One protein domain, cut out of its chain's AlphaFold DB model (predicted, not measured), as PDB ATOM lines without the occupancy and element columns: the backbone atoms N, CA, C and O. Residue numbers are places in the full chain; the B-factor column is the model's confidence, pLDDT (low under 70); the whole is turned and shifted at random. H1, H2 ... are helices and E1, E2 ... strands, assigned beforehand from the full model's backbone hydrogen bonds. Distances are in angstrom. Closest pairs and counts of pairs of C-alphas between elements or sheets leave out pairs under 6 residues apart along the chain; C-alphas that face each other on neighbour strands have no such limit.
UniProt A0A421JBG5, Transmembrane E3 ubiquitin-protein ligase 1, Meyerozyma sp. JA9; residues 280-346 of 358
ATOM      1  N   ASP A 280     -42.245 -61.190  10.647       83.56
ATOM      2  CA  ASP A 280     -43.277 -61.655  11.586       83.56
ATOM      3  C   ASP A 280     -43.319 -60.813  12.874       83.56
ATOM      4  O   ASP A 280     -44.386 -60.458  13.373       83.56
ATOM      5  N   ASP A 281     -42.147 -60.447  13.406       84.50
ATOM      6  CA  ASP A 281     -42.052 -59.594  14.592       84.50
ATOM      7  C   ASP A 281     -42.609 -58.192  14.314       84.50
ATOM      8  O   ASP A 281     -43.193 -57.577  15.205       84.50
ATOM      9  N   MET A 282     -42.443 -57.678  13.091       81.56
ATOM     10  CA  MET A 282     -43.015 -56.387  12.711       81.56
ATOM     11  C   MET A 282     -44.538 -56.424  12.684       81.56
ATOM     12  O   MET A 282     -45.161 -55.473  13.148       81.56
ATOM     13  N   ASP A 283     -45.143 -57.501  12.185       83.56
ATOM     14  CA  ASP A 283     -46.601 -57.636  12.183       83.56
ATOM     15  C   ASP A 283     -47.145 -57.685  13.623       83.56
ATOM     16  O   ASP A 283     -48.120 -57.003  13.939       83.56
ATOM     17  N   LEU A 284     -46.439 -58.365  14.537       87.25
ATOM     18  CA  LEU A 284     -46.758 -58.365  15.971       87.25
ATOM     19  C   LEU A 284     -46.578 -56.987  16.620       87.25
ATOM     20  O   LEU A 284     -47.362 -56.595  17.487       87.25
ATOM     21  N   VAL A 285     -45.555 -56.227  16.223       86.19
ATOM     22  CA  VAL A 285     -45.375 -54.835  16.658       86.19
ATOM     23  C   VAL A 285     -46.536 -53.974  16.160       86.19
ATOM     24  O   VAL A 285     -47.089 -53.206  16.938       86.19
ATOM     25  N   ILE A 286     -46.947 -54.099  14.900       84.38
ATOM     26  CA  ILE A 286     -48.068 -53.333  14.336       84.38
ATOM     27  C   ILE A 286     -49.362 -53.651  15.094       84.38
ATOM     28  O   ILE A 286     -50.049 -52.726  15.531       84.38
ATOM     29  N   GLU A 287     -49.650 -54.937  15.311       85.69
ATOM     30  CA  GLU A 287     -50.839 -55.402  16.031       85.69
ATOM     31  C   GLU A 287     -50.838 -54.928  17.490       85.69
ATOM     32  O   GLU A 287     -51.782 -54.277  17.934       85.69
ATOM     33  N   SER A 288     -49.756 -55.178  18.232       84.19
ATOM     34  CA  SER A 288     -49.645 -54.780  19.644       84.19
ATOM     35  C   SER A 288     -49.644 -53.266  19.848       84.19
ATOM     36  O   SER A 288     -50.012 -52.783  20.921       84.19
ATOM     37  N   ASN A 289     -49.239 -52.497  18.832       83.06
ATOM     38  CA  ASN A 289     -49.238 -51.043  18.885       83.06
ATOM     39  C   ASN A 289     -50.485 -50.395  18.253       83.06
ATOM     40  O   ASN A 289     -50.523 -49.163  18.186       83.06
ATOM     41  N   ASP A 290     -51.506 -51.181  17.889       81.44
ATOM     42  CA  ASP A 290     -52.770 -50.737  17.276       81.44
ATOM     43  C   ASP A 290     -52.568 -49.884  16.008       81.44
ATOM     44  O   ASP A 290     -53.332 -48.956  15.721       81.44
ATOM     45  N   LEU A 291     -51.506 -50.164  15.251       81.06
ATOM     46  CA  LEU A 291     -51.171 -49.427  14.039       81.06
ATOM     47  C   LEU A 291     -51.889 -50.014  12.821       81.06
ATOM     48  O   LEU A 291     -52.069 -51.222  12.696       81.06
ATOM     49  N   LYS A 292     -52.270 -49.148  11.878       68.69
ATOM     50  CA  LYS A 292     -52.764 -49.563  10.559       68.69
ATOM     51  C   LYS A 292     -51.634 -49.409   9.552       68.69
ATOM     52  O   LYS A 292     -51.130 -48.305   9.371       68.69
ATOM     53  N   ARG A 293     -51.241 -50.504   8.904       62.47
ATOM     54  CA  ARG A 293     -50.221 -50.491   7.850       62.47
ATOM     55  C   ARG A 293     -50.818 -49.907   6.566       62.47
ATOM     56  O   ARG A 293     -51.783 -50.461   6.041       62.47
ATOM     57  N   GLY A 294     -50.262 -48.802   6.073       59.09
ATOM     58  CA  GLY A 294     -50.451 -48.375   4.686       59.09
ATOM     59  C   GLY A 294     -49.657 -49.297   3.758       59.09
ATOM     60  O   GLY A 294     -48.576 -49.751   4.125       59.09
ATOM     61  N   THR A 295     -50.186 -49.615   2.577       53.62
ATOM     62  CA  THR A 295     -49.552 -50.551   1.626       53.62
ATOM     63  C   THR A 295     -48.200 -50.074   1.081       53.62
ATOM     64  O   THR A 295     -47.442 -50.911   0.602       53.62
ATOM     65  N   ASP A 296     -47.874 -48.781   1.218       55.59
ATOM     66  CA  ASP A 296     -46.709 -48.135   0.589       55.59
ATOM     67  C   ASP A 296     -45.694 -47.516   1.579       55.59
ATOM     68  O   ASP A 296     -44.695 -46.935   1.152       55.59
ATOM     69  N   ASP A 297     -45.902 -47.640   2.896       62.12
ATOM     70  CA  ASP A 297     -44.999 -47.034   3.885       62.12
ATOM     71  C   ASP A 297     -43.792 -47.939   4.174       62.12
ATOM     72  O   ASP A 297     -43.910 -49.021   4.757       62.12
ATOM     73  N   VAL A 298     -42.603 -47.473   3.773       67.00
ATOM     74  CA  VAL A 298     -41.314 -48.112   4.090       67.00
ATOM     75  C   VAL A 298     -40.902 -47.836   5.541       67.00
ATOM     76  O   VAL A 298     -40.290 -48.688   6.173       67.00
ATOM     77  N   GLU A 299     -41.263 -46.680   6.103       71.56
ATOM     78  CA  GLU A 299     -41.005 -46.337   7.508       71.56
ATOM     79  C   GLU A 299     -42.269 -46.515   8.351       71.56
ATOM     80  O   GLU A 299     -43.309 -45.926   8.066       71.56
ATOM     81  N   ILE A 300     -42.162 -47.275   9.443       76.81
ATOM     82  CA  ILE A 300     -43.232 -47.394  10.432       76.81
ATOM     83  C   ILE A 300     -42.941 -46.420  11.575       76.81
ATOM     84  O   ILE A 300     -41.845 -46.386  12.146       76.81
ATOM     85  N   HIS A 301     -43.950 -45.627  11.930       81.94
ATOM     86  CA  HIS A 301     -43.898 -44.703  13.057       81.94
ATOM     87  C   HIS A 301     -44.700 -45.250  14.238       81.94
ATOM     88  O   HIS A 301     -45.914 -45.414  14.153       81.94
ATOM     89  N   VAL A 302     -44.025 -45.499  15.362       86.31
ATOM     90  CA  VAL A 302     -44.665 -45.887  16.630       86.31
ATOM     91  C   VAL A 302     -44.500 -44.770  17.642       86.31
ATOM     92  O   VAL A 302     -43.395 -44.301  17.886       86.31
ATOM     93  N   GLU A 303     -45.582 -44.356  18.285       88.94
ATOM     94  CA  GLU A 303     -45.495 -43.408  19.391       88.94
ATOM     95  C   GLU A 303     -45.019 -44.106  20.673       88.94
ATOM     96  O   GLU A 303     -45.634 -45.056  21.164       88.94
ATOM     97  N   CYS A 304     -43.931 -43.613  21.267       91.56
ATOM     98  CA  CYS A 304     -43.456 -44.110  22.549       91.56
ATOM     99  C   CYS A 304     -44.449 -43.755  23.664       91.56
ATOM    100  O   CYS A 304     -44.672 -42.582  23.964       91.56
ATOM    101  N   HIS A 305     -44.979 -44.760  24.367       90.88
ATOM    102  CA  HIS A 305     -45.992 -44.535  25.406       90.88
ATOM    103  C   HIS A 305     -45.517 -43.639  26.569       90.88
ATOM    104  O   HIS A 305     -46.352 -42.994  27.204       90.88
ATOM    105  N   VAL A 306     -44.206 -43.588  26.836       91.25
ATOM    106  CA  VAL A 306     -43.606 -42.845  27.958       91.25
ATOM    107  C   VAL A 306     -43.429 -41.364  27.623       91.25
ATOM    108  O   VAL A 306     -43.943 -40.514  28.340       91.25
ATOM    109  N   CYS A 307     -42.722 -41.047  26.535       93.50
ATOM    110  CA  CYS A 307     -42.391 -39.661  26.185       93.50
ATOM    111  C   CYS A 307     -43.299 -39.047  25.112       93.50
ATOM    112  O   CYS A 307     -43.145 -37.865  24.814       93.50
ATOM    113  N   LYS A 308     -44.212 -39.833  24.524       92.00
ATOM    114  CA  LYS A 308     -45.143 -39.419  23.458       92.00
ATOM    115  C   LYS A 308     -44.466 -38.940  22.165       92.00
ATOM    116  O   LYS A 308     -45.079 -38.278  21.336       92.00
ATOM    117  N   LYS A 309     -43.181 -39.260  21.978       91.50
ATOM    118  CA  LYS A 309     -42.428 -38.975  20.745       91.50
ATOM    119  C   LYS A 309     -42.450 -40.185  19.814       91.50
ATOM    120  O   LYS A 309     -42.495 -41.323  20.286       91.50
ATOM    121  N   GLY A 310     -42.398 -39.932  18.509       86.69
ATOM    122  CA  GLY A 310     -42.371 -40.971  17.483       86.69
ATOM    123  C   GLY A 310     -41.017 -41.674  17.392       86.69
ATOM    124  O   GLY A 310     -39.979 -41.022  17.336       86.69
ATOM    125  N   ILE A 311     -41.060 -42.999  17.339       87.38
ATOM    126  CA  ILE A 311     -39.960 -43.904  17.017       87.38
ATOM    127  C   ILE A 311     -40.116 -44.259  15.546       87.38
ATOM    128  O   ILE A 311     -41.185 -44.705  15.121       87.38
ATOM    129  N   LYS A 312     -39.053 -44.061  14.773       83.50
ATOM    130  CA  LYS A 312     -38.991 -44.499  13.383       83.50
ATOM    131  C   LYS A 312     -38.256 -45.825  13.329       83.50
ATOM    132  O   LYS A 312     -37.148 -45.922  13.853       83.50
ATOM    133  N   PHE A 313     -38.849 -46.827  12.700       77.50
ATOM    134  CA  PHE A 313     -38.143 -48.060  12.383       77.50
ATOM    135  C   PHE A 313     -38.542 -48.538  10.988       77.50
ATOM    136  O   PHE A 313     -39.654 -48.289  10.524       77.50
ATOM    137  N   SER A 314     -37.594 -49.166  10.301       72.00
ATOM    138  CA  SER A 314     -37.748 -49.642   8.925       72.00
ATOM    139  C   SER A 314     -37.611 -51.166   8.871       72.00
ATOM    140  O   SER A 314     -36.919 -51.736   9.722       72.00
ATOM    141  N   PRO A 315     -38.233 -51.835   7.880       63.56
ATOM    142  CA  PRO A 315     -37.981 -53.236   7.582       63.56
ATOM    143  C   PRO A 315     -36.491 -53.467   7.304       63.56
ATOM    144  O   PRO A 315     -35.805 -52.567   6.812       63.56
ATOM    145  N   PRO A 316     -35.970 -54.664   7.611       63.38
ATOM    146  CA  PRO A 316     -34.537 -54.896   7.643       63.38
ATOM    147  C   PRO A 316     -33.943 -54.811   6.233       63.38
ATOM    148  O   PRO A 316     -34.193 -55.680   5.401       63.38
ATOM    149  N   SER A 317     -33.118 -53.793   5.980       51.69
ATOM    150  CA  SER A 317     -32.122 -53.837   4.904       51.69
ATOM    151  C   SER A 317     -30.819 -54.486   5.372       51.69
ATOM    152  O   SER A 317     -30.145 -55.099   4.558       51.69
ATOM    153  N   ASP A 318     -30.512 -54.467   6.675       50.78
ATOM    154  CA  ASP A 318     -29.349 -55.149   7.243       50.78
ATOM    155  C   ASP A 318     -29.574 -55.529   8.713       50.78
ATOM    156  O   ASP A 318     -30.373 -54.919   9.421       50.78
ATOM    157  N   LYS A 319     -28.843 -56.545   9.189       55.78
ATOM    158  CA  LYS A 319     -28.865 -57.098  10.564       55.78
ATOM    159  C   LYS A 319     -28.309 -56.133  11.630       55.78
ATOM    160  O   LYS A 319     -27.633 -56.562  12.564       55.78
ATOM    161  N   VAL A 320     -28.520 -54.831  11.475       57.53
ATOM    162  CA  VAL A 320     -28.018 -53.810  12.392       57.53
ATOM    163  C   VAL A 320     -28.975 -53.716  13.578       57.53
ATOM    164  O   VAL A 320     -30.148 -53.386  13.421       57.53
ATOM    165  N   GLN A 321     -28.477 -54.040  14.771       65.69
ATOM    166  CA  GLN A 321     -29.201 -53.799  16.017       65.69
ATOM    167  C   GLN A 321     -29.369 -52.288  16.205       65.69
ATOM    168  O   GLN A 321     -28.385 -51.549  16.204       65.69
ATOM    169  N   SER A 322     -30.613 -51.830  16.351       72.19
ATOM    170  CA  SER A 322     -30.895 -50.431  16.669       72.19
ATOM    171  C   SER A 322     -30.680 -50.188  18.159       72.19
ATOM    172  O   SER A 322     -31.257 -50.877  19.003       72.19
ATOM    173  N   THR A 323     -29.869 -49.186  18.484       80.56
ATOM    174  CA  THR A 323     -29.647 -48.729  19.862       80.56
ATOM    175  C   THR A 323     -30.661 -47.679  20.311       80.56
ATOM    176  O   THR A 323     -30.669 -47.317  21.484       80.56
ATOM    177  N   ASP A 324     -31.525 -47.196  19.414       85.19
ATOM    178  CA  ASP A 324     -32.410 -46.051  19.681       85.19
ATOM    179  C   ASP A 324     -33.747 -46.462  20.309       85.19
ATOM    180  O   ASP A 324     -34.426 -45.664  20.966       85.19
ATOM    181  N   TYR A 325     -34.126 -47.727  20.134       89.50
ATOM    182  CA  TYR A 325     -35.331 -48.299  20.706       89.50
ATOM    183  C   TYR A 325     -35.084 -49.695  21.269       89.50
ATOM    184  O   TYR A 325     -34.199 -50.432  20.836       89.50
ATOM    185  N   MET A 326     -35.937 -50.066  22.216       91.44
ATOM    186  CA  MET A 326     -36.022 -51.394  22.796       91.44
ATOM    187  C   MET A 326     -37.380 -52.019  22.472       91.44
ATOM    188  O   MET A 326     -38.425 -51.360  22.523       91.44
ATOM    189  N   VAL A 327     -37.366 -53.318  22.190       90.69
ATOM    190  CA  VAL A 327     -38.557 -54.141  21.965       90.69
ATOM    191  C   VAL A 327     -38.831 -54.939  23.231       90.69
ATOM    192  O   VAL A 327     -37.934 -55.567  23.783       90.69
ATOM    193  N   THR A 328     -40.066 -54.918  23.721       90.75
ATOM    194  CA  THR A 328     -40.478 -55.736  24.876       90.75
ATOM    195  C   THR A 328     -40.975 -57.124  24.441       90.75
ATOM    196  O   THR A 328     -41.422 -57.276  23.307       90.75
ATOM    197  N   PRO A 329     -41.014 -58.146  25.326       89.00
ATOM    198  CA  PRO A 329     -41.577 -59.463  24.985       89.00
ATOM    199  C   PRO A 329     -43.050 -59.435  24.554       89.00
ATOM    200  O   PRO A 329     -43.530 -60.377  23.936       89.00
ATOM    201  N   CYS A 330     -43.772 -58.367  24.899       89.62
ATOM    202  CA  CYS A 330     -45.134 -58.092  24.453       89.62
ATOM    203  C   CYS A 330     -45.199 -57.210  23.192       89.62
ATOM    204  O   CYS A 330     -46.258 -56.663  22.910       89.62
ATOM    205  N   PHE A 331     -44.083 -57.064  22.471       89.38
ATOM    206  CA  PHE A 331     -43.944 -56.370  21.184       89.38
ATOM    207  C   PHE A 331     -44.240 -54.860  21.190       89.38
ATOM    208  O   PHE A 331     -44.321 -54.221  20.145       89.38
ATOM    209  N   HIS A 332     -44.283 -54.226  22.364       90.81
ATOM    210  CA  HIS A 332     -44.299 -52.765  22.442       90.81
ATOM    211  C   HIS A 332     -42.896 -52.187  22.260       90.81
ATOM    212  O   HIS A 332     -41.954 -52.641  22.923       90.81
ATOM    213  N   LEU A 333     -42.804 -51.160  21.413       90.81
ATOM    214  CA  LEU A 333     -41.597 -50.382  21.144       90.81
ATOM    215  C   LEU A 333     -41.539 -49.141  22.035       90.81
ATOM    216  O   LEU A 333     -42.503 -48.383  22.147       90.81
ATOM    217  N   LEU A 334     -40.385 -48.921  22.657       92.69
ATOM    218  CA  LEU A 334     -40.091 -47.730  23.447       92.69
ATOM    219  C   LEU A 334     -38.677 -47.245  23.130       92.69
ATOM    220  O   LEU A 334     -37.824 -48.055  22.789       92.69
ATOM    221  N   HIS A 335     -38.409 -45.945  23.277       93.25
ATOM    222  CA  HIS A 335     -37.029 -45.459  23.230       93.25
ATOM    223  C   HIS A 335     -36.204 -46.149  24.312       93.25
ATOM    224  O   HIS A 335     -36.713 -46.375  25.416       93.25
ATOM    225  N   THR A 336     -34.938 -46.409  24.011       92.38
ATOM    226  CA  THR A 336     -33.966 -47.007  24.933       92.38
ATOM    227  C   THR A 336     -33.970 -46.284  26.276       92.38
ATOM    228  O   THR A 336     -34.350 -46.875  27.284       92.38
ATOM    229  N   ASP A 337     -33.739 -44.969  26.275       92.56
ATOM    230  CA  ASP A 337     -33.717 -44.148  27.494       92.56
ATOM    231  C   ASP A 337     -35.037 -44.200  28.279       92.56
ATOM    232  O   ASP A 337     -35.066 -44.193  29.511       92.56
ATOM    233  N   CYS A 338     -36.165 -44.259  27.564       93.50
ATOM    234  CA  CYS A 338     -37.486 -44.303  28.183       93.50
ATOM    235  C   CYS A 338     -37.729 -45.641  28.879       93.50
ATOM    236  O   CYS A 338     -38.256 -45.664  29.992       93.50
ATOM    237  N   LEU A 339     -37.383 -46.755  28.229       91.56
ATOM    238  CA  LEU A 339     -37.576 -48.072  28.818       91.56
ATOM    239  C   LEU A 339     -36.563 -48.335  29.932       91.56
ATOM    240  O   LEU A 339     -36.959 -48.861  30.966       91.56
ATOM    241  N   GLU A 340     -35.307 -47.914  29.782       90.31
ATOM    242  CA  GLU A 340     -34.304 -48.018  30.844       90.31
ATOM    243  C   GLU A 340     -34.719 -47.249  32.099       90.31
ATOM    244  O   GLU A 340     -34.672 -47.806  33.201       90.31
ATOM    245  N   GLY A 341     -35.208 -46.015  31.927       88.12
ATOM    246  CA  GLY A 341     -35.752 -45.216  33.021       88.12
ATOM    247  C   GLY A 341     -36.937 -45.900  33.702       88.12
ATOM    248  O   GLY A 341     -37.004 -45.944  34.926       88.12
ATOM    249  N   VAL A 342     -37.851 -46.514  32.943       85.94
ATOM    250  CA  VAL A 342     -38.953 -47.296  33.530       85.94
ATOM    251  C   VAL A 342     -38.425 -48.523  34.273       85.94
ATOM    252  O   VAL A 342     -38.826 -48.746  35.414       85.94
ATOM    253  N   MET A 343     -37.523 -49.296  33.662       85.00
ATOM    254  CA  MET A 343     -36.969 -50.539  34.211       85.00
ATOM    255  C   MET A 343     -36.204 -50.321  35.514       85.00
ATOM    256  O   MET A 343     -36.143 -51.236  36.339       85.00
ATOM    257  N   GLU A 344     -35.652 -49.127  35.737       80.19
ATOM    258  CA  GLU A 344     -35.057 -48.753  37.016       80.19
ATOM    259  C   GLU A 344     -36.082 -48.841  38.159       80.19
ATOM    260  O   GLU A 344     -35.815 -49.468  39.189       80.19
ATOM    261  N   TYR A 345     -37.288 -48.309  37.956       72.38
ATOM    262  CA  TYR A 345     -38.330 -48.266  38.986       72.38
ATOM    263  C   TYR A 345     -39.284 -49.465  38.945       72.38
ATOM    264  O   TYR A 345     -39.757 -49.897  40.000       72.38
ATOM    265  N   ARG A 346     -39.597 -50.008  37.760       74.81
ATOM    266  CA  ARG A 346     -40.577 -51.089  37.555       74.81
ATOM    267  C   ARG A 346     -40.229 -51.972  36.362       74.81
ATOM    268  O   ARG A 346     -40.052 -51.508  35.245       74.81
TER     269      ARG A 346
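What this domain is: This is residues 280 to 346 of the 358 residues of the protein "Transmembrane E3 ubiquitin-protein ligase 1" of Meyerozyma sp. JA9 (UniProt A0A421JBG5). Two small strand hairpins, E1 with E2 and E3 with E4, make the middle; H1 sits beside them and H2 runs off E4 to one end. The printed part has 67 residues, ordered H1 E1 E2 E3 E4 H2, mixed in class, with under half in named elements and both sheets antiparallel. It is compact, radius of gyration of the C-alphas 12.1 A, spanning 39 by 26 by 21 A.

How they stand to each other: Start at H1, residues 280 to 288, near E1, residues 300 to 303. E1 forms an antiparallel hairpin with E2, residues 310 to 313; look for N 300 and O 313, 2.9 A apart. E3, residues 325 to 327, and E4, residues 333 to 335, form another, with N 326 and O 334 at 2.8 A. The closest C-alphas of E2 and E4, Ile 311 and His 335, are 7.0 A apart. H2, residues 336 to 345, and E3 come closest at the C-alphas of Thr 336 and Tyr 325, 4.6 A. H1 and H2 are apart. Every O i to N i+4 pair is within hydrogen-bond range in H1, 5 of 6 in H2.

Where its parts are: Find C-alpha 280 at (-43.277, -61.655, 11.586), where H1 begins its 12.4 A. H2 runs 14.8 A to C-alpha 345 at (-38.330, -48.266, 38.986).

The domain as a whole: The C-alphas farthest apart, Asp 296 and Tyr 345, are 39.3 A apart. The printed part has no cut. Links H1 to E1 and E2 to E3 are long; pLDDT is under 70 in residues 292 to 298 and 315 to 321.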